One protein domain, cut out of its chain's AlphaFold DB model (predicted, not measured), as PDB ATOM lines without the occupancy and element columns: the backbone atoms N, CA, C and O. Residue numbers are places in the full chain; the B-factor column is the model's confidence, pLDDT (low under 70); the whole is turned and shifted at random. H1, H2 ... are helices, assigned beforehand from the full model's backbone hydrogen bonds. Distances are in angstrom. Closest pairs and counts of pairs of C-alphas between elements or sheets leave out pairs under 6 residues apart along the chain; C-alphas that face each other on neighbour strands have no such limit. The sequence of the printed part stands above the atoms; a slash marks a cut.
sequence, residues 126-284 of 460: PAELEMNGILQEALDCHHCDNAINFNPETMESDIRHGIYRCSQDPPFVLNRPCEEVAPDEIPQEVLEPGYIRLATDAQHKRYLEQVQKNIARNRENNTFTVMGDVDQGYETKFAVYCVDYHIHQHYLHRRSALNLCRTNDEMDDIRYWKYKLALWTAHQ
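This is residues 126 to 284 of the 460 residues of an uncharacterized protein of Talaromyces islandicus (UniProt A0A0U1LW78). The longest helix, H4, runs through the middle of a loose assembly, with H1 and H3 crossing it steeply near its two halves and the short H2 near it. H5 is set off beyond the end of H4 and touches no helix; its residues 272 to 284 stick out, as do residues 180 to 186 of the long loop between H2 and H3. The printed part has 159 residues with five named helices, H1 to H5 in chain order, and no named strand: all helix. It is only just loose, close to compact, with a radius of gyration of the C-alphas of 18.5 A and spans of 48 by 37 by 35 A.

H4, residues 232 to 255, is 34.5 A long and begins at C-alpha 232 (23.349, 53.042, -54.197). H3 is residues 201 to 220, 28.8 A; H1 is residues 126 to 139, 20.2 A, from C-alpha 126 (36.801, 17.389, -47.613). H2 is residues 152 to 160, 12.4 A. H5, residues 264 to 284, is 30.0 A long and ends at C-alpha 284 (58.277, 42.407, -21.028).

H4 is the hub. Its residues 235 to 243 touch H3, closest C-alphas Asn 214 and Ala 239 at 5.2 A, at a steep tilt of 60 degrees, opposite ways. Its residues 246 to 254 touch H1, closest C-alphas Ala 138 and Ile 247 at 5.3 A, at a steep tilt of 55 degrees, opposite ways. H2 and H4 only just touch, with 3 pairs of C-alphas within 8 A, the closest Pro 152 and Phe 238 at 6.7 A, about perpendicular at 74 degrees. H1 and H3 touch, closest C-alphas Leu 139 and Tyr 207 at 6.5 A, the same way at 37 degrees, only just steep. H4 and H5 are apart. In H1 to H5 every O i to N i+4 pair is within hydrogen-bond range.

The C-alphas farthest apart, of Asp 184 and Glu 220, are 54.4 A apart. The printed part has no cut. The links H1 to H2, H2 to H3 and H3 to H4 are long. Mean pLDDT of the printed part is 81.7; residues 146 to 148, 174 to 183, 185 to 193, 256 to 265 and 267 are under 70.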
ATOM      1  N   PRO A 126      37.396  17.213 -48.942       74.75
ATOM      2  CA  PRO A 126      36.801  17.389 -47.613       74.75
ATOM      3  C   PRO A 126      36.829  18.834 -47.084       74.75
ATOM      4  O   PRO A 126      36.050  19.166 -46.194       74.75
ATOM      5  N   ALA A 127      37.706  19.692 -47.621       73.31
ATOM      6  CA  ALA A 127      37.757  21.115 -47.294       73.31
ATOM      7  C   ALA A 127      36.620  21.915 -47.960       73.31
ATOM      8  O   ALA A 127      36.103  22.852 -47.358       73.31
ATOM      9  N   GLU A 128      36.188  21.525 -49.163       81.06
ATOM     10  CA  GLU A 128      35.035  22.121 -49.852       81.06
ATOM     11  C   GLU A 128      33.720  21.761 -49.153       81.06
ATOM     12  O   GLU A 128      32.845  22.612 -49.008       81.06
ATOM     13  N   LEU A 129      33.604  20.523 -48.658       82.69
ATOM     14  CA  LEU A 129      32.465  20.088 -47.842       82.69
ATOM     15  C   LEU A 129      32.418  20.823 -46.490       82.69
ATOM     16  O   LEU A 129      31.346  21.252 -46.062       82.69
ATOM     17  N   GLU A 130      33.571  21.032 -45.836       82.38
ATOM     18  CA  GLU A 130      33.657  21.860 -44.622       82.38
ATOM     19  C   GLU A 130      33.254  23.318 -44.912       82.38
ATOM     20  O   GLU A 130      32.458  23.883 -44.159       82.38
ATOM     21  N   MET A 131      33.722  23.899 -46.024       83.81
ATOM     22  CA  MET A 131      33.393  25.270 -46.431       83.81
ATOM     23  C   MET A 131      31.910  25.444 -46.792       83.81
ATOM     24  O   MET A 131      31.273  26.384 -46.316       83.81
ATOM     25  N   ASN A 132      31.314  24.528 -47.563       87.81
ATOM     26  CA  ASN A 132      29.885  24.591 -47.888       87.81
ATOM     27  C   ASN A 132      29.016  24.458 -46.619       87.81
ATOM     28  O   ASN A 132      28.051  25.202 -46.442       87.81
ATOM     29  N   GLY A 133      29.417  23.596 -45.676       87.00
ATOM     30  CA  GLY A 133      28.768  23.477 -44.368       87.00
ATOM     31  C   GLY A 133      28.937  24.700 -43.451       87.00
ATOM     32  O   GLY A 133      28.110  24.892 -42.559       87.00
ATOM     33  N   ILE A 134      29.979  25.515 -43.644       88.31
ATOM     34  CA  ILE A 134      30.168  26.813 -42.968       88.31
ATOM     35  C   ILE A 134      29.285  27.885 -43.613       88.31
ATOM     36  O   ILE A 134      28.596  28.611 -42.900       88.31
ATOM     37  N   LEU A 135      29.249  27.946 -44.947       91.19
ATOM     38  CA  LEU A 135      28.373  28.857 -45.687       91.19
ATOM     39  C   LEU A 135      26.898  28.625 -45.326       91.19
ATOM     40  O   LEU A 135      26.173  29.584 -45.070       91.19
ATOM     41  N   GLN A 136      26.466  27.363 -45.251       92.12
ATOM     42  CA  GLN A 136      25.101  27.016 -44.852       92.12
ATOM     43  C   GLN A 136      24.779  27.477 -43.422       92.12
ATOM     44  O   GLN A 136      23.715  28.049 -43.196       92.12
ATOM     45  N   GLU A 137      25.696  27.261 -42.470       91.12
ATOM     46  CA  GLU A 137      25.538  27.713 -41.081       91.12
ATOM     47  C   GLU A 137      25.417  29.239 -40.998       91.12
ATOM     48  O   GLU A 137      24.529  29.742 -40.313       91.12
ATOM     49  N   ALA A 138      26.267  29.972 -41.721       92.19
ATOM     50  CA  ALA A 138      26.250  31.429 -41.734       92.19
ATOM     51  C   ALA A 138      24.956  31.987 -42.350       92.19
ATOM     52  O   ALA A 138      24.312  32.849 -41.752       92.19
ATOM     53  N   LEU A 139      24.532  31.485 -43.516       92.69
ATOM     54  CA  LEU A 139      23.320  31.970 -44.191       92.69
ATOM     55  C   LEU A 139      22.046  31.746 -43.359       92.69
ATOM     56  O   LEU A 139      21.152  32.597 -43.384       92.69
ATOM     57  N   ASP A 140      22.007  30.660 -42.583       92.06
ATOM     58  CA  ASP A 140      20.888  30.293 -41.706       92.06
ATOM     59  C   ASP A 140      21.044  30.847 -40.267       92.06
ATOM     60  O   ASP A 140      20.205  30.598 -39.397       92.06
ATOM     61  N   CYS A 141      22.098  31.626 -39.989       90.44
ATOM     62  CA  CYS A 141      22.358  32.171 -38.660       90.44
ATOM     63  C   CYS A 141      21.533  33.434 -38.363       90.44
ATOM     64  O   CYS A 141      21.907  34.554 -38.709       90.44
ATOM     65  N   HIS A 142      20.445  33.263 -37.613       86.25
ATOM     66  CA  HIS A 142      19.621  34.364 -37.092       86.25
ATOM     67  C   HIS A 142      20.165  35.002 -35.795       86.25
ATOM     68  O   HIS A 142      19.526  35.884 -35.228       86.25
ATOM     69  N   HIS A 143      21.317  34.549 -35.284       81.50
ATOM     70  CA  HIS A 143      21.885  35.007 -34.005       81.50
ATOM     71  C   HIS A 143      22.874  36.166 -34.177       81.50
ATOM     72  O   HIS A 143      22.850  37.107 -33.388       81.50
ATOM     73  N   CYS A 144      23.699  36.139 -35.228       82.62
ATOM     74  CA  CYS A 144      24.616  37.236 -35.562       82.62
ATOM     75  C   CYS A 144      23.900  38.485 -36.099       82.62
ATOM     76  O   CYS A 144      24.456  39.578 -36.030       82.62
ATOM     77  N   ASP A 145      22.661  38.332 -36.581       72.31
ATOM     78  CA  ASP A 145      21.828  39.370 -37.212       72.31
ATOM     79  C   ASP A 145      21.756  40.703 -36.443       72.31
ATOM     80  O   ASP A 145      21.600  41.750 -37.065       72.31
ATOM     81  N   ASN A 146      21.861  40.665 -35.109       68.69
ATOM     82  CA  ASN A 146      21.802  41.844 -34.235       68.69
ATOM     83  C   ASN A 146      23.148  42.172 -33.557       68.69
ATOM     84  O   ASN A 146      23.269  43.206 -32.905       68.69
ATOM     85  N   ALA A 147      24.140  41.282 -33.662       63.19
ATOM     86  CA  ALA A 147      25.485  41.481 -33.113       63.19
ATOM     87  C   ALA A 147      26.437  42.130 -34.134       63.19
ATOM     88  O   ALA A 147      27.464  42.693 -33.756       63.19
ATOM     89  N   ILE A 148      26.093  42.052 -35.421       69.19
ATOM     90  CA  ILE A 148      26.851  42.611 -36.536       69.19
ATOM     91  C   ILE A 148      26.303  44.002 -36.888       69.19
ATOM     92  O   ILE A 148      25.409  44.156 -37.714       69.19
ATOM     93  N   ASN A 149      26.876  45.020 -36.243       77.44
ATOM     94  CA  ASN A 149      26.702  46.432 -36.585       77.44
ATOM     95  C   ASN A 149      28.064  46.993 -37.017       77.44
ATOM     96  O   ASN A 149      28.859  47.400 -36.171       77.44
ATOM     97  N   PHE A 150      28.356  46.982 -38.321       83.75
ATOM     98  CA  PHE A 150      29.594  47.565 -38.847       83.75
ATOM     99  C   PHE A 150      29.441  49.046 -39.172       83.75
ATOM    100  O   PHE A 150      28.364  49.524 -39.523       83.75
ATOM    101  N   ASN A 151      30.568  49.746 -39.107       89.12
ATOM    102  CA  ASN A 151      30.731  51.088 -39.636       89.12
ATOM    103  C   ASN A 151      31.291  50.987 -41.078       89.12
ATOM    104  O   ASN A 151      32.214  50.195 -41.300       89.12
ATOM    105  N   PRO A 152      30.778  51.748 -42.064       92.06
ATOM    106  CA  PRO A 152      31.372  51.853 -43.402       92.06
ATOM    107  C   PRO A 152      32.884  52.135 -43.398       92.06
ATOM    108  O   PRO A 152      33.614  51.554 -44.202       92.06
ATOM    109  N   GLU A 153      33.382  52.917 -42.433       91.25
ATOM    110  CA  GLU A 153      34.818  53.190 -42.251       91.25
ATOM    111  C   GLU A 153      35.646  51.906 -42.037       91.25
ATOM    112  O   GLU A 153      36.792  51.823 -42.488       91.25
ATOM    113  N   THR A 154      35.069  50.874 -41.405       91.12
ATOM    114  CA  THR A 154      35.713  49.564 -41.217       91.12
ATOM    115  C   THR A 154      35.903  48.848 -42.555       91.12
ATOM    116  O   THR A 154      37.003  48.383 -42.843       91.12
ATOM    117  N   MET A 155      34.877  48.837 -43.418       94.31
ATOM    118  CA  MET A 155      34.989  48.289 -44.779       94.31
ATOM    119  C   MET A 155      36.079  49.022 -45.571       94.31
ATOM    120  O   MET A 155      36.880  48.389 -46.260       94.31
ATOM    121  N   GLU A 156      36.131  50.353 -45.490       92.56
ATOM    122  CA  GLU A 156      37.161  51.124 -46.192       92.56
ATOM    123  C   GLU A 156      38.568  50.855 -45.661       92.56
ATOM    124  O   GLU A 156      39.509  50.779 -46.453       92.56
ATOM    125  N   SER A 157      38.718  50.668 -44.347       92.56
ATOM    126  CA  SER A 157      39.976  50.236 -43.739       92.56
ATOM    127  C   SER A 157      40.416  48.871 -44.272       92.56
ATOM    128  O   SER A 157      41.543  48.740 -44.758       92.56
ATOM    129  N   ASP A 158      39.534  47.873 -44.273       92.81
ATOM    130  CA  ASP A 158      39.868  46.517 -44.722       92.81
ATOM    131  C   ASP A 158      40.198  46.462 -46.221       92.81
ATOM    132  O   ASP A 158      41.103  45.728 -46.629       92.81
ATOM    133  N   ILE A 159      39.536  47.283 -47.043       92.88
ATOM    134  CA  ILE A 159      39.885  47.464 -48.461       92.88
ATOM    135  C   ILE A 159      41.265  48.122 -48.599       92.88
ATOM    136  O   ILE A 159      42.098  47.646 -49.372       92.88
ATOM    137  N   ARG A 160      41.534  49.194 -47.841       92.44
ATOM    138  CA  ARG A 160      42.788  49.971 -47.900       92.44
ATOM    139  C   ARG A 160      44.010  49.144 -47.490       92.44
ATOM    140  O   ARG A 160      45.057  49.252 -48.121       92.44
ATOM    141  N   HIS A 161      43.867  48.278 -46.487       88.88
ATOM    142  CA  HIS A 161      44.913  47.340 -46.058       88.88
ATOM    143  C   HIS A 161      44.979  46.060 -46.922       88.88
ATOM    144  O   HIS A 161      45.903  45.246 -46.785       88.88
ATOM    145  N   GLY A 162      44.022  45.885 -47.843       87.31
ATOM    146  CA  GLY A 162      43.923  44.742 -48.748       87.31
ATOM    147  C   GLY A 162      43.493  43.437 -48.072       87.31
ATOM    148  O   GLY A 162      43.759  42.374 -48.640       87.31
ATOM    149  N   ILE A 163      42.875  43.539 -46.889       90.50
ATOM    150  CA  ILE A 163      42.290  42.454 -46.086       90.50
ATOM    151  C   ILE A 163      41.004  41.960 -46.758       90.50
ATOM    152  O   ILE A 163      40.846  40.755 -46.953       90.50
ATOM    153  N   TYR A 164      40.131  42.893 -47.162       93.62
ATOM    154  CA  TYR A 164      38.891  42.614 -47.890       93.62
ATOM    155  C   TYR A 164      39.002  42.976 -49.373       93.62
ATOM    156  O   TYR A 164      39.464  44.058 -49.749       93.62
ATOM    157  N   ARG A 165      38.565  42.055 -50.234       91.25
ATOM    158  CA  ARG A 165      38.687  42.106 -51.694       91.25
ATOM    159  C   ARG A 165      37.449  41.473 -52.332       91.25
ATOM    160  O   ARG A 165      37.458  40.298 -52.680       91.25
ATOM    161  N   CYS A 166      36.403  42.268 -52.559       87.44
ATOM    162  CA  CYS A 166      35.111  41.826 -53.119       87.44
ATOM    163  C   CYS A 166      35.144  41.213 -54.543       87.44
ATOM    164  O   CYS A 166      34.099  40.869 -55.087       87.44
ATOM    165  N   SER A 167      36.318  41.097 -55.171       86.88
ATOM    166  CA  SER A 167      36.548  40.398 -56.445       86.88
ATOM    167  C   SER A 167      37.278  39.055 -56.292       86.88
ATOM    168  O   SER A 167      37.569  38.402 -57.296       86.88
ATOM    169  N   GLN A 168      37.603  38.648 -55.061       87.06
ATOM    170  CA  GLN A 168      38.238  37.371 -54.732       87.06
ATOM    171  C   GLN A 168      37.268  36.471 -53.956       87.06
ATOM    172  O   GLN A 168      36.301  36.945 -53.369       87.06
ATOM    173  N   ASP A 169      37.522  35.165 -53.973       84.56
ATOM    174  CA  ASP A 169      36.728  34.169 -53.255       84.56
ATOM    175  C   ASP A 169      37.678  33.114 -52.650       84.56
ATOM    176  O   ASP A 169      38.281  32.358 -53.420       84.56
ATOM    177  N   PRO A 170      37.864  33.077 -51.313       87.38
ATOM    178  CA  PRO A 170      37.206  33.936 -50.322       87.38
ATOM    179  C   PRO A 170      37.633  35.419 -50.440       87.38
ATOM    180  O   PRO A 170      38.796  35.698 -50.736       87.38
ATOM    181  N   PRO A 171      36.733  36.389 -50.179       89.06
ATOM    182  CA  PRO A 171      37.037  37.816 -50.304       89.06
ATOM    183  C   PRO A 171      37.826  38.387 -49.114       89.06
ATOM    184  O   PRO A 171      38.333  39.500 -49.205       89.06
ATOM    185  N   PHE A 172      37.949  37.650 -48.006       89.75
ATOM    186  CA  PHE A 172      38.779  38.021 -46.855       89.75
ATOM    187  C   PHE A 172      40.061  37.182 -46.819       89.75
ATOM    188  O   PHE A 172      40.003  35.954 -46.714       89.75
ATOM    189  N   VAL A 173      41.217  37.845 -46.865       79.94
ATOM    190  CA  VAL A 173      42.536  37.195 -46.920       79.94
ATOM    191  C   VAL A 173      43.024  36.849 -45.510       79.94
ATOM    192  O   VAL A 173      43.585  37.688 -44.810       79.94
ATOM    193  N   LEU A 174      42.832  35.594 -45.096       69.88
ATOM    194  CA  LEU A 174      43.195  35.114 -43.751       69.88
ATOM    195  C   LEU A 174      44.692  34.948 -43.518       69.88
ATOM    196  O   LEU A 174      45.187  35.195 -42.423       69.88
ATOM    197  N   ASN A 175      45.402  34.507 -44.550       63.12
ATOM    198  CA  ASN A 175      46.843  34.356 -44.528       63.12
ATOM    199  C   ASN A 175      47.395  35.197 -45.678       63.12
ATOM    200  O   ASN A 175      47.412  34.738 -46.821       63.12
ATOM    201  N   ARG A 176      47.891  36.411 -45.394       57.69
ATOM    202  CA  ARG A 176      48.970  36.930 -46.247       57.69
ATOM    203  C   ARG A 176      50.091  35.885 -46.179       57.69
ATOM    204  O   ARG A 176      50.439  35.491 -45.061       57.69
ATOM    205  N   PRO A 177      50.651  35.419 -47.310       53.25
ATOM    206  CA  PRO A 177      51.874  34.635 -47.253       53.25
ATOM    207  C   PRO A 177      52.910  35.478 -46.508       53.25
ATOM    208  O   PRO A 177      53.131  36.637 -46.857       53.25
ATOM    209  N   CYS A 178      53.463  34.935 -45.424       47.66
ATOM    210  CA  CYS A 178      54.440  35.655 -44.619       47.66
ATOM    211  C   CYS A 178      55.644  35.963 -45.511       47.66
ATOM    212  O   CYS A 178      56.232  35.044 -46.070       47.66
ATOM    213  N   GLU A 179      56.000  37.237 -45.669       54.16
ATOM    214  CA  GLU A 179      57.046  37.654 -46.617       54.16
ATOM    215  C   GLU A 179      58.452  37.142 -46.203       54.16
ATOM    216  O   GLU A 179      59.384  37.187 -46.996       54.16
ATOM    217  N   GLU A 180      58.576  36.539 -45.009       55.97
ATOM    218  CA  GLU A 180      59.729  35.763 -44.519       55.97
ATOM    219  C   GLU A 180      59.778  34.290 -45.007       55.97
ATOM    220  O   GLU A 180      60.409  33.436 -44.372       55.97
ATOM    221  N   VAL A 181      59.130  33.939 -46.125       57.53
ATOM    222  CA  VAL A 181      59.487  32.700 -46.841       57.53
ATOM    223  C   VAL A 181      60.909  32.862 -47.402       57.53
ATOM    224  O   VAL A 181      61.274  33.932 -47.887       57.53
ATOM    225  N   ALA A 182      61.748  31.825 -47.303       68.06
ATOM    226  CA  ALA A 182      63.129  31.922 -47.777       68.06
ATOM    227  C   ALA A 182      63.170  32.129 -49.309       68.06
ATOM    228  O   ALA A 182      62.350  31.526 -49.997       68.06
ATOM    229  N   PRO A 183      64.126  32.895 -49.878       64.88
ATOM    230  CA  PRO A 183      64.151  33.184 -51.322       64.88
ATOM    231  C   PRO A 183      64.162  31.951 -52.243       64.88
ATOM    232  O   PRO A 183      63.695  32.029 -53.376       64.88
ATOM    233  N   ASP A 184      64.673  30.820 -51.748       75.94
ATOM    234  CA  ASP A 184      64.765  29.543 -52.468       75.94
ATOM    235  C   ASP A 184      63.523  28.638 -52.278       75.94
ATOM    236  O   ASP A 184      63.388  27.594 -52.918       75.94
ATOM    237  N   GLU A 185      62.620  29.000 -51.363       63.78
ATOM    238  CA  GLU A 185      61.437  28.233 -50.969       63.78
ATOM    239  C   GLU A 185      60.215  28.838 -51.670       63.78
ATOM    240  O   GLU A 185      59.714  29.885 -51.279       63.78
ATOM    241  N   ILE A 186      59.725  28.204 -52.739       63.16
ATOM    242  CA  ILE A 186      58.548  28.704 -53.468       63.16
ATOM    243  C   ILE A 186      57.350  28.742 -52.498       63.16
ATOM    244  O   ILE A 186      56.986  27.681 -51.975       63.16
ATOM    245  N   PRO A 187      56.708  29.907 -52.255       57.91
ATOM    246  CA  PRO A 187      55.539  29.980 -51.389       57.91
ATOM    247  C   PRO A 187      54.440  29.063 -51.925       57.91
ATOM    248  O   PRO A 187      53.965  29.236 -53.047       57.91
ATOM    249  N   GLN A 188      54.043  28.065 -51.135       55.78
ATOM    250  CA  GLN A 188      52.970  27.166 -51.538       55.78
ATOM    251  C   GLN A 188      51.664  27.963 -51.608       55.78
ATOM    252  O   GLN A 188      51.191  28.457 -50.584       55.78
ATOM    253  N   GLU A 189      51.075  28.075 -52.801       56.50
ATOM    254  CA  GLU A 189      49.767  28.705 -52.983       56.50
ATOM    255  C   GLU A 189      48.700  27.902 -52.229       56.50
ATOM    256  O   GLU A 189      48.180  26.888 -52.704       56.50
ATOM    257  N   VAL A 190      48.378  28.355 -51.015       59.41
ATOM    258  CA  VAL A 190      47.255  27.838 -50.233       59.41
ATOM    259  C   VAL A 190      45.974  28.374 -50.863       59.41
ATOM    260  O   VAL A 190      45.423  29.388 -50.438       59.41
ATOM    261  N   LEU A 191      45.520  27.682 -51.908       60.47
ATOM    262  CA  LEU A 191      44.200  27.855 -52.505       60.47
ATOM    263  C   LEU A 191      43.135  27.483 -51.463       60.47
ATOM    264  O   LEU A 191      42.685  26.339 -51.392       60.47
ATOM    265  N   GLU A 192      42.755  28.444 -50.620       65.88
ATOM    266  CA  GLU A 192      41.600  28.281 -49.743       65.88
ATOM    267  C   GLU A 192      40.337  28.104 -50.605       65.88
ATOM    268  O   GLU A 192      40.148  28.862 -51.561       65.88
ATOM    269  N   PRO A 193      39.468  27.113 -50.320       66.06
ATOM    270  CA  PRO A 193      38.303  26.867 -51.160       66.06
ATOM    271  C   PRO A 193      37.320  28.038 -51.050       66.06
ATOM    272  O   PRO A 193      36.737  28.251 -49.991       66.06
ATOM    273  N   GLY A 194      37.144  28.799 -52.130       75.75
ATOM    274  CA  GLY A 194      36.208  29.923 -52.179       75.75
ATOM    275  C   GLY A 194      34.762  29.489 -51.929       75.75
ATOM    276  O   GLY A 194      34.297  28.512 -52.516       75.75
ATOM    277  N   TYR A 195      34.049  30.180 -51.036       81.06
ATOM    278  CA  TYR A 195      32.702  29.771 -50.641       81.06
ATOM    279  C   TYR A 195      31.644  30.093 -51.695       81.06
ATOM    280  O   TYR A 195      30.703  29.315 -51.835       81.06
ATOM    281  N   ILE A 196      31.799  31.170 -52.472       82.50
ATOM    282  CA  ILE A 196      30.841  31.522 -53.536       82.50
ATOM    283  C   ILE A 196      30.943  30.503 -54.681       82.50
ATOM    284  O   ILE A 196      29.939  29.946 -55.121       82.50
ATOM    285  N   ARG A 197      32.160  30.147 -55.100       84.12
ATOM    286  CA  ARG A 197      32.419  29.130 -56.138       84.12
ATOM    287  C   ARG A 197      31.957  27.719 -55.761       84.12
ATOM    288  O   ARG A 197      31.820  26.880 -56.649       84.12
ATOM    289  N   LEU A 198      31.722  27.461 -54.474       81.25
ATOM    290  CA  LEU A 198      31.217  26.193 -53.937       81.25
ATOM    291  C   LEU A 198      29.748  26.259 -53.497       81.25
ATOM    292  O   LEU A 198      29.204  25.246 -53.045       81.25
ATOM    293  N   ALA A 199      29.106  27.423 -53.603       85.62
ATOM    294  CA  ALA A 199      27.722  27.618 -53.208       85.62
ATOM    295  C   ALA A 199      26.762  26.998 -54.232       85.62
ATOM    296  O   ALA A 199      26.859  27.212 -55.441       85.62
ATOM    297  N   THR A 200      25.779  26.254 -53.734       89.50
ATOM    298  CA  THR A 200      24.626  25.813 -54.531       89.50
ATOM    299  C   THR A 200      23.750  27.004 -54.930       89.50
ATOM    300  O   THR A 200      23.758  28.039 -54.262       89.50
ATOM    301  N   ASP A 201      22.923  26.861 -55.967       91.19
ATOM    302  CA  ASP A 201      21.990  27.918 -56.402       91.19
ATOM    303  C   ASP A 201      21.051  28.388 -55.270       91.19
ATOM    304  O   ASP A 201      20.700  29.564 -55.176       91.19
ATOM    305  N   ALA A 202      20.681  27.479 -54.361       92.94
ATOM    306  CA  ALA A 202      19.884  27.792 -53.176       92.94
ATOM    307  C   ALA A 202      20.655  28.645 -52.150       92.94
ATOM    308  O   ALA A 202      20.086  29.577 -51.575       92.94
ATOM    309  N   GLN A 203      21.947  28.365 -51.948       93.19
ATOM    310  CA  GLN A 203      22.830  29.164 -51.089       93.19
ATOM    311  C   GLN A 203      23.108  30.539 -51.713       93.19
ATOM    312  O   GLN A 203      22.974  31.547 -51.022       93.19
ATOM    313  N   HIS A 204      23.368  30.608 -53.023       93.12
ATOM    314  CA  HIS A 204      23.463  31.871 -53.767       93.12
ATOM    315  C   HIS A 204      22.197  32.731 -53.626       93.12
ATOM    316  O   HIS A 204      22.290  33.938 -53.396       93.12
ATOM    317  N   LYS A 205      21.005  32.125 -53.707       95.00
ATOM    318  CA  LYS A 205      19.738  32.844 -53.504       95.00
ATOM    319  C   LYS A 205      19.617  33.403 -52.080       95.00
ATOM    320  O   LYS A 205      19.340  34.591 -51.940       95.00
ATOM    321  N   ARG A 206      19.898  32.598 -51.044       94.56
ATOM    322  CA  ARG A 206      19.888  33.056 -49.637       94.56
ATOM    323  C   ARG A 206      20.928  34.143 -49.359       94.56
ATOM    324  O   ARG A 206      20.642  35.077 -48.618       94.56
ATOM    325  N   TYR A 207      22.105  34.054 -49.974       94.94
ATOM    326  CA  TYR A 207      23.137  35.088 -49.899       94.94
ATOM    327  C   TYR A 207      22.612  36.432 -50.429       94.94
ATOM    328  O   TYR A 207      22.668  37.438 -49.723       94.94
ATOM    329  N   LEU A 208      22.011  36.447 -51.625       95.44
ATOM    330  CA  LEU A 208      21.434  37.666 -52.208       95.44
ATOM    331  C   LEU A 208      20.246  38.211 -51.392       95.44
ATOM    332  O   LEU A 208      20.111  39.426 -51.255       95.44
ATOM    333  N   GLU A 209      19.423  37.339 -50.807       95.56
ATOM    334  CA  GLU A 209      18.346  37.725 -49.880       95.56
ATOM    335  C   GLU A 209      18.902  38.393 -48.606       95.56
ATOM    336  O   GLU A 209      18.390  39.431 -48.181       95.56
ATOM    337  N   GLN A 210      19.993  37.871 -48.033       94.00
ATOM    338  CA  GLN A 210      20.663  38.478 -46.877       94.00
ATOM    339  C   GLN A 210      21.375  39.796 -47.237       94.00
ATOM    340  O   GLN A 210      21.374  40.722 -46.424       94.00
ATOM    341  N   VAL A 211      21.922  39.949 -48.451       95.00
ATOM    342  CA  VAL A 211      22.447  41.247 -48.925       95.00
ATOM    343  C   VAL A 211      21.315  42.276 -49.016       95.00
ATOM    344  O   VAL A 211      21.442  43.368 -48.465       95.00
ATOM    345  N   GLN A 212      20.171  41.927 -49.617       95.75
ATOM    346  CA  GLN A 212      19.004  42.823 -49.694       95.75
ATOM    347  C   GLN A 212      18.472  43.220 -48.307       95.75
ATOM    348  O   GLN A 212      18.178  44.393 -48.072       95.75
ATOM    349  N   LYS A 213      18.415  42.271 -47.365       93.81
ATOM    350  CA  LYS A 213      18.055  42.531 -45.964       93.81
ATOM    351  C   LYS A 213      19.023  43.504 -45.283       93.81
ATOM    352  O   LYS A 213      18.576  44.382 -44.550       93.81
ATOM    353  N   ASN A 214      20.329  43.393 -45.539       93.69
ATOM    354  CA  ASN A 214      21.310  44.341 -45.002       93.69
ATOM    355  C   ASN A 214      21.188  45.734 -45.646       93.69
ATOM    356  O   ASN A 214      21.300  46.718 -44.925       93.69
ATOM    357  N   ILE A 215      20.860  45.852 -46.941       94.19
ATOM    358  CA  ILE A 215      20.540  47.161 -47.556       94.19
ATOM    359  C   ILE A 215      19.343  47.817 -46.844       94.19
ATOM    360  O   ILE A 215      19.405  49.000 -46.515       94.19
ATOM    361  N   ALA A 216      18.275  47.059 -46.565       93.75
ATOM    362  CA  ALA A 216      17.119  47.572 -45.821       93.75
ATOM    363  C   ALA A 216      17.502  48.011 -44.393       93.75
ATOM    364  O   ALA A 216      17.288  49.168 -44.034       93.75
ATOM    365  N   ARG A 217      18.173  47.133 -43.631       91.56
ATOM    366  CA  ARG A 217      18.673  47.411 -42.272       91.56
ATOM    367  C   ARG A 217      19.550  48.663 -42.210       91.56
ATOM    368  O   ARG A 217      19.372  49.478 -41.314       91.56
ATOM    369  N   ASN A 218      20.486  48.837 -43.144       91.38
ATOM    370  CA  ASN A 218      21.415  49.975 -43.145       91.38
ATOM    371  C   ASN A 218      20.694  51.315 -43.374       91.38
ATOM    372  O   ASN A 218      21.112  52.345 -42.843       91.38
ATOM    373  N   ARG A 219      19.590  51.302 -44.133       91.38
ATOM    374  CA  ARG A 219      18.726  52.473 -44.343       91.38
ATOM    375  C   ARG A 219      17.846  52.754 -43.125       91.38
ATOM    376  O   ARG A 219      17.776  53.898 -42.692       91.38
ATOM    377  N   GLU A 220      17.239  51.725 -42.532       91.62
ATOM    378  CA  GLU A 220      16.464  51.839 -41.282       91.62
ATOM    379  C   GLU A 220      17.327  52.366 -40.118       91.62
ATOM    380  O   GLU A 220      16.929  53.286 -39.402       91.62
ATOM    381  N   ASN A 221      18.552  51.851 -39.987       89.19
ATOM    382  CA  ASN A 221      19.527  52.259 -38.974       89.19
ATOM    383  C   ASN A 221      20.233  53.593 -39.282       89.19
ATOM    384  O   ASN A 221      21.053  54.028 -38.476       89.19
ATOM    385  N   ASN A 222      19.946  54.244 -40.420       89.38
ATOM    386  CA  ASN A 222      20.585  55.499 -40.842       89.38
ATOM    387  C   ASN A 222      22.134  55.422 -40.870       89.38
ATOM    388  O   ASN A 222      22.838  56.394 -40.591       89.38
ATOM    389  N   THR A 223      22.685  54.255 -41.227       87.69
ATOM    390  CA  THR A 223      24.120  53.923 -41.097       87.69
ATOM    391  C   THR A 223      25.051  54.861 -41.876       87.69
ATOM    392  O   THR A 223      26.209  55.025 -41.503       87.69
ATOM    393  N   PHE A 224      24.556  55.501 -42.937       90.00
ATOM    394  CA  PHE A 224      25.340  56.386 -43.803       90.00
ATOM    395  C   PHE A 224      25.224  57.882 -43.462       90.00
ATOM    396  O   PHE A 224      25.941  58.682 -44.057       90.00
ATOM    397  N   THR A 225      24.384  58.292 -42.500       87.88
ATOM    398  CA  THR A 225      24.069  59.717 -42.241       87.88
ATOM    399  C   THR A 225      25.286  60.591 -41.914       87.88
ATOM    400  O   THR A 225      25.271  61.781 -42.213       87.88
ATOM    401  N   VAL A 226      26.358  60.022 -41.354       85.50
ATOM    402  CA  VAL A 226      27.617  60.748 -41.081       85.50
ATOM    403  C   VAL A 226      28.400  61.064 -42.368       85.50
ATOM    404  O   VAL A 226      29.143  62.041 -42.403       85.50
ATOM    405  N   MET A 227      28.214  60.280 -43.435       83.19
ATOM    406  CA  MET A 227      28.947  60.411 -44.706       83.19
ATOM    407  C   MET A 227      28.192  61.217 -45.782       83.19
ATOM    408  O   MET A 227      28.764  61.507 -46.830       83.19
ATOM    409  N   GLY A 228      26.937  61.606 -45.529       84.75
ATOM    410  CA  GLY A 228      26.104  62.371 -46.466       84.75
ATOM    411  C   GLY A 228      25.362  61.501 -47.488       84.75
ATOM    412  O   GLY A 228      24.990  60.365 -47.192       84.75
ATOM    413  N   ASP A 229      25.118  62.044 -48.685       82.75
ATOM    414  CA  ASP A 229      24.494  61.304 -49.789       82.75
ATOM    415  C   ASP A 229      25.473  60.258 -50.350       82.75
ATOM    416  O   ASP A 229      26.492  60.589 -50.958       82.75
ATOM    417  N   VAL A 230      25.148  58.981 -50.142       87.81
ATOM    418  CA  VAL A 230      25.962  57.827 -50.544       87.81
ATOM    419  C   VAL A 230      25.321  57.113 -51.734       87.81
ATOM    420  O   VAL A 230      24.141  56.767 -51.703       87.81
ATOM    421  N   ASP A 231      26.111  56.844 -52.777       91.62
ATOM    422  CA  ASP A 231      25.657  56.123 -53.971       91.62
ATOM    423  C   ASP A 231      25.057  54.746 -53.638       91.62
ATOM    424  O   ASP A 231      25.648  53.949 -52.905       91.62
ATOM    425  N   GLN A 232      23.963  54.376 -54.313       89.94
ATOM    426  CA  GLN A 232      23.349  53.042 -54.197       89.94
ATOM    427  C   GLN A 232      24.344  51.893 -54.486       89.94
ATOM    428  O   GLN A 232      24.227  50.792 -53.937       89.94
ATOM    429  N   GLY A 233      25.354  52.137 -55.331       93.00
ATOM    430  CA  GLY A 233      26.445  51.190 -55.581       93.00
ATOM    431  C   GLY A 233      27.339  50.961 -54.356       93.00
ATOM    432  O   GLY A 233      27.750  49.827 -54.103       93.00
ATOM    433  N   TYR A 234      27.587  52.005 -53.562       93.75
ATOM    434  CA  TYR A 234      28.311  51.916 -52.294       93.75
ATOM    435  C   TYR A 234      27.451  51.236 -51.220       93.75
ATOM    436  O   TYR A 234      27.942  50.314 -50.571       93.75
ATOM    437  N   GLU A 235      26.166  51.599 -51.080       93.44
ATOM    438  CA  GLU A 235      25.242  50.909 -50.154       93.44
ATOM    439  C   GLU A 235      25.243  49.390 -50.389       93.44
ATOM    440  O   GLU A 235      25.352  48.593 -49.454       93.44
ATOM    441  N   THR A 236      25.157  48.995 -51.664       95.44
ATOM    442  CA  THR A 236      25.161  47.592 -52.094       95.44
ATOM    443  C   THR A 236      26.492  46.919 -51.764       95.44
ATOM    444  O   THR A 236      26.498  45.811 -51.230       95.44
ATOM    445  N   LYS A 237      27.625  47.588 -52.023       95.12
ATOM    446  CA  LYS A 237      28.967  47.080 -51.697       95.12
ATOM    447  C   LYS A 237      29.164  46.884 -50.189       95.12
ATOM    448  O   LYS A 237      29.736  45.874 -49.787       95.12
ATOM    449  N   PHE A 238      28.660  47.800 -49.364       95.75
ATOM    450  CA  PHE A 238      28.723  47.676 -47.908       95.75
ATOM    451  C   PHE A 238      27.820  46.548 -47.384       95.75
ATOM    452  O   PHE A 238      28.247  45.762 -46.543       95.75
ATOM    453  N   ALA A 239      26.614  46.382 -47.933       95.06
ATOM    454  CA  ALA A 239      25.751  45.251 -47.582       95.06
ATOM    455  C   ALA A 239      26.347  43.886 -47.988       95.06
ATOM    456  O   ALA A 239      26.194  42.917 -47.244       95.06
ATOM    457  N   VAL A 240      27.057  43.816 -49.121       95.44
ATOM    458  CA  VAL A 240      27.866  42.651 -49.527       95.44
ATOM    459  C   VAL A 240      28.978  42.382 -48.506       95.44
ATOM    460  O   VAL A 240      29.036  41.281 -47.965       95.44
ATOM    461  N   TYR A 241      29.770  43.398 -48.142       95.75
ATOM    462  CA  TYR A 241      30.800  43.292 -47.098       95.75
ATOM    463  C   TYR A 241      30.244  42.763 -45.762       95.75
ATOM    464  O   TYR A 241      30.850  41.875 -45.165       95.75
ATOM    465  N   CYS A 242      29.073  43.231 -45.309       94.19
ATOM    466  CA  CYS A 242      28.454  42.740 -44.070       94.19
ATOM    467  C   CYS A 242      28.143  41.233 -44.113       94.19
ATOM    468  O   CYS A 242      28.347  40.538 -43.116       94.19
ATOM    469  N   VAL A 243      27.663  40.716 -45.252       94.19
ATOM    470  CA  VAL A 243      27.359  39.282 -45.423       94.19
ATOM    471  C   VAL A 243      28.643  38.462 -45.574       94.19
ATOM    472  O   VAL A 243      28.778  37.426 -44.920       94.19
ATOM    473  N   ASP A 244      29.615  38.946 -46.349       94.00
ATOM    474  CA  ASP A 244      30.916  38.291 -46.521       94.00
ATOM    475  C   ASP A 244      31.687  38.188 -45.195       94.00
ATOM    476  O   ASP A 244      32.272  37.142 -44.894       94.00
ATOM    477  N   TYR A 245      31.672  39.253 -44.384       92.88
ATOM    478  CA  TYR A 245      32.321  39.291 -43.071       92.88
ATOM    479  C   TYR A 245      31.619  38.340 -42.097       92.88
ATOM    480  O   TYR A 245      32.275  37.635 -41.334       92.88
ATOM    481  N   HIS A 246      30.287  38.268 -42.132       92.62
ATOM    482  CA  HIS A 246      29.512  37.316 -41.329       92.62
ATOM    483  C   HIS A 246      29.867  35.854 -41.666       92.62
ATOM    484  O   HIS A 246      30.177  35.068 -40.766       92.62
ATOM    485  N   ILE A 247      29.942  35.499 -42.955       92.00
ATOM    486  CA  ILE A 247      30.408  34.171 -43.405       92.00
ATOM    487  C   ILE A 247      31.852  33.916 -42.948       92.00
ATOM    488  O   ILE A 247      32.168  32.845 -42.416       92.00
ATOM    489  N   HIS A 248      32.724  34.915 -43.088       89.62
ATOM    490  CA  HIS A 248      34.109  34.862 -42.629       89.62
ATOM    491  C   HIS A 248      34.228  34.677 -41.105       89.62
ATOM    492  O   HIS A 248      35.082  33.912 -40.660       89.62
ATOM    493  N   GLN A 249      33.350  35.282 -40.298       88.38
ATOM    494  CA  GLN A 249      33.308  35.065 -38.850       88.38
ATOM    495  C   GLN A 249      32.905  33.632 -38.499       88.38
ATOM    496  O   GLN A 249      33.568  33.026 -37.663       88.38
ATOM    497  N   HIS A 250      31.916  33.031 -39.168       88.94
ATOM    498  CA  HIS A 250      31.610  31.604 -38.971       88.94
ATOM    499  C   HIS A 250      32.788  30.694 -39.374       88.94
ATOM    500  O   HIS A 250      33.100  29.734 -38.663       88.94
ATOM    501  N   TYR A 251      33.506  31.023 -40.454       86.75
ATOM    502  CA  TYR A 251      34.710  30.295 -40.879       86.75
ATOM    503  C   TYR A 251      35.855  30.396 -39.865       86.75
ATOM    504  O   TYR A 251      36.385  29.372 -39.412       86.75
ATOM    505  N   LEU A 252      36.196  31.622 -39.455       83.75
ATOM    506  CA  LEU A 252      37.148  31.901 -38.382       83.75
ATOM    507  C   LEU A 252      36.748  31.179 -37.102       83.75
ATOM    508  O   LEU A 252      37.594  30.551 -36.469       83.75
ATOM    509  N   HIS A 253      35.469  31.216 -36.734       79.69
ATOM    510  CA  HIS A 253      34.978  30.577 -35.528       79.69
ATOM    511  C   HIS A 253      35.195  29.062 -35.600       79.69
ATOM    512  O   HIS A 253      35.860  28.524 -34.711       79.69
ATOM    513  N   ARG A 254      34.752  28.372 -36.666       77.25
ATOM    514  CA  ARG A 254      34.972  26.918 -36.851       77.25
ATOM    515  C   ARG A 254      36.452  26.519 -36.901       77.25
ATOM    516  O   ARG A 254      36.802  25.422 -36.449       77.25
ATOM    517  N   ARG A 255      37.339  27.376 -37.416       73.38
ATOM    518  CA  ARG A 255      38.796  27.124 -37.448       73.38
ATOM    519  C   ARG A 255      39.550  27.574 -36.196       73.38
ATOM    520  O   ARG A 255      40.661  27.100 -35.972       73.38
ATOM    521  N   SER A 256      38.956  28.422 -35.362       68.50
ATOM    522  CA  SER A 256      39.592  28.944 -34.151       68.50
ATOM    523  C   SER A 256      39.993  27.835 -33.175       68.50
ATOM    524  O   SER A 256      39.360  26.777 -33.088       68.50
ATOM    525  N   ALA A 257      41.010  28.120 -32.358       60.22
ATOM    526  CA  ALA A 257      41.378  27.256 -31.239       60.22
ATOM    527  C   ALA A 257      40.246  27.108 -30.203       60.22
ATOM    528  O   ALA A 257      40.220  26.129 -29.470       60.22
ATOM    529  N   LEU A 258      39.281  28.033 -30.172       57.09
ATOM    530  CA  LEU A 258      38.154  27.994 -29.240       57.09
ATOM    531  C   LEU A 258      37.069  26.991 -29.674       57.09
ATOM    532  O   LEU A 258      36.396  26.448 -28.813       57.09
ATOM    533  N   ASN A 259      36.995  26.626 -30.963       58.47
ATOM    534  CA  ASN A 259      36.247  25.447 -31.442       58.47
ATOM    535  C   ASN A 259      37.099  24.159 -31.506       58.47
ATOM    536  O   ASN A 259      36.692  23.156 -32.097       58.47
ATOM    537  N   LEU A 260      38.293  24.148 -30.898       57.62
ATOM    538  CA  LEU A 260      38.899  22.892 -30.434       57.62
ATOM    539  C   LEU A 260      38.397  22.514 -29.036       57.62
ATOM    540  O   LEU A 260      38.354  21.320 -28.737       57.62
ATOM    541  N   CYS A 261      38.009  23.502 -28.223       59.22
ATOM    542  CA  CYS A 261      37.406  23.301 -26.911       59.22
ATOM    543  C   CYS A 261      36.046  22.612 -27.063       59.22
ATOM    544  O   CYS A 261      35.162  23.084 -27.777       59.22
ATOM    545  N   ARG A 262      35.880  21.480 -26.385       53.47
ATOM    546  CA  ARG A 262      34.642  20.695 -26.316       53.47
ATOM    547  C   ARG A 262      33.902  20.886 -24.996       53.47
ATOM    548  O   ARG A 262      32.749  20.475 -24.893       53.47
ATOM    549  N   THR A 263      34.551  21.487 -24.001       64.94
ATOM    550  CA  THR A 263      33.947  21.873 -22.721       64.94
ATOM    551  C   THR A 263      34.185  23.354 -22.436       64.94
ATOM    552  O   THR A 263      35.070  23.984 -23.018       64.94
ATOM    553  N   ASN A 264      33.395  23.912 -21.514       58.72
ATOM    554  CA  ASN A 264      33.625  25.267 -21.014       58.72
ATOM    555  C   ASN A 264      34.976  25.366 -20.289       58.72
ATOM    556  O   ASN A 264      35.680  26.349 -20.486       58.72
ATOM    557  N   ASP A 265      35.385  24.318 -19.567       66.25
ATOM    558  CA  ASP A 265      36.694  24.242 -18.903       66.25
ATOM    559  C   ASP A 265      37.844  24.407 -19.913       66.25
ATOM    560  O   ASP A 265      38.736  25.223 -19.705       66.25
ATOM    561  N   GLU A 266      37.786  23.713 -21.059       70.31
ATOM    562  CA  GLU A 266      38.785  23.856 -22.129       70.31
ATOM    563  C   GLU A 266      38.779  25.266 -22.757       70.31
ATOM    564  O   GLU A 266      39.819  25.724 -23.236       70.31
ATOM    565  N   MET A 267      37.642  25.978 -22.768       67.25
ATOM    566  CA  MET A 267      37.600  27.389 -23.186       67.25
ATOM    567  C   MET A 267      38.197  28.321 -22.132       67.25
ATOM    568  O   MET A 267      38.921  29.251 -22.493       67.25
ATOM    569  N   ASP A 268      37.890  28.105 -20.854       72.62
ATOM    570  CA  ASP A 268      38.376  28.939 -19.757       72.62
ATOM    571  C   ASP A 268      39.881  28.748 -19.517       72.62
ATOM    572  O   ASP A 268      40.577  29.741 -19.295       72.62
ATOM    573  N   ASP A 269      40.425  27.545 -19.736       75.00
ATOM    574  CA  ASP A 269      41.871  27.295 -19.823       75.00
ATOM    575  C   ASP A 269      42.534  28.137 -20.933       75.00
ATOM    576  O   ASP A 269      43.558  28.787 -20.698       75.00
ATOM    577  N   ILE A 270      41.953  28.193 -22.143       70.62
ATOM    578  CA  ILE A 270      42.497  29.025 -23.237       70.62
ATOM    579  C   ILE A 270      42.336  30.523 -22.937       70.62
ATOM    580  O   ILE A 270      43.253  31.300 -23.227       70.62
ATOM    581  N   ARG A 271      41.220  30.959 -22.337       74.12
ATOM    582  CA  ARG A 271      41.022  32.360 -21.908       74.12
ATOM    583  C   ARG A 271      42.063  32.760 -20.857       74.12
ATOM    584  O   ARG A 271      42.709  33.796 -21.014       74.12
ATOM    585  N   TYR A 272      42.281  31.917 -19.848       80.75
ATOM    586  CA  TYR A 272      43.289  32.114 -18.806       80.75
ATOM    587  C   TYR A 272      44.710  32.138 -19.381       80.75
ATOM    588  O   TYR A 272      45.501  33.016 -19.029       80.75
ATOM    589  N   TRP A 273      45.027  31.239 -20.318       82.31
ATOM    590  CA  TRP A 273      46.313  31.239 -21.018       82.31
ATOM    591  C   TRP A 273      46.533  32.524 -21.832       82.31
ATOM    592  O   TRP A 273      47.589  33.144 -21.698       82.31
ATOM    593  N   LYS A 274      45.537  32.985 -22.604       74.75
ATOM    594  CA  LYS A 274      45.623  34.261 -23.344       74.75
ATOM    595  C   LYS A 274      45.799  35.461 -22.406       74.75
ATOM    596  O   LYS A 274      46.603  36.341 -22.703       74.75
ATOM    597  N   TYR A 275      45.112  35.478 -21.263       82.31
ATOM    598  CA  TYR A 275      45.282  36.503 -20.228       82.31
ATOM    599  C   TYR A 275      46.694  36.485 -19.614       82.31
ATOM    600  O   TYR A 275      47.339  37.529 -19.516       82.31
ATOM    601  N   LYS A 276      47.222  35.303 -19.266       83.88
ATOM    602  CA  LYS A 276      48.597  35.159 -18.759       83.88
ATOM    603  C   LYS A 276      49.653  35.558 -19.789       83.88
ATOM    604  O   LYS A 276      50.644  36.174 -19.407       83.88
ATOM    605  N   LEU A 277      49.431  35.259 -21.069       71.81
ATOM    606  CA  LEU A 277      50.301  35.704 -22.156       71.81
ATOM    607  C   LEU A 277      50.285  37.235 -22.289       71.81
ATOM    608  O   LEU A 277      51.350  37.836 -22.348       71.81
ATOM    609  N   ALA A 278      49.107  37.868 -22.252       74.62
ATOM    610  CA  ALA A 278      48.986  39.327 -22.303       74.62
ATOM    611  C   ALA A 278      49.687  40.022 -21.119       74.62
ATOM    612  O   ALA A 278      50.443  40.966 -21.336       74.62
ATOM    613  N   LEU A 279      49.512  39.519 -19.887       81.31
ATOM    614  CA  LEU A 279      50.238  40.017 -18.708       81.31
ATOM    615  C   LEU A 279      51.758  39.875 -18.853       81.31
ATOM    616  O   LEU A 279      52.498  40.796 -18.512       81.31
ATOM    617  N   TRP A 280      52.232  38.726 -19.345       86.00
ATOM    618  CA  TRP A 280      53.659  38.495 -19.559       86.00
ATOM    619  C   TRP A 280      54.223  39.460 -20.607       86.00
ATOM    620  O   TRP A 280      55.227  40.116 -20.342       86.00
ATOM    621  N   THR A 281      53.547  39.620 -21.746       75.69
ATOM    622  CA  THR A 281      53.931  40.575 -22.796       75.69
ATOM    623  C   THR A 281      53.961  42.009 -22.259       75.69
ATOM    624  O   THR A 281      54.959  42.698 -22.449       75.69
ATOM    625  N   ALA A 282      52.941  42.444 -21.511       76.25
ATOM    626  CA  ALA A 282      52.921  43.773 -20.892       76.25
ATOM    627  C   ALA A 282      54.097  43.990 -19.919       76.25
ATOM    628  O   ALA A 282      54.714  45.052 -19.928       76.25
ATOM    629  N   HIS A 283      54.473  42.974 -19.134       77.94
ATOM    630  CA  HIS A 283      55.644  43.045 -18.254       77.94
ATOM    631  C   HIS A 283      56.974  43.068 -19.036       77.94
ATOM    632  O   HIS A 283      57.924  43.712 -18.599       77.94
ATOM    633  N   GLN A 284      57.074  42.380 -20.178       72.56
ATOM    634  CA  GLN A 284      58.277  42.407 -21.028       72.56
ATOM    635  C   GLN A 284      58.433  43.723 -21.809       72.56
ATOM    636  O   GLN A 284      59.555  44.084 -22.153       72.56
TER     637      GLN A 284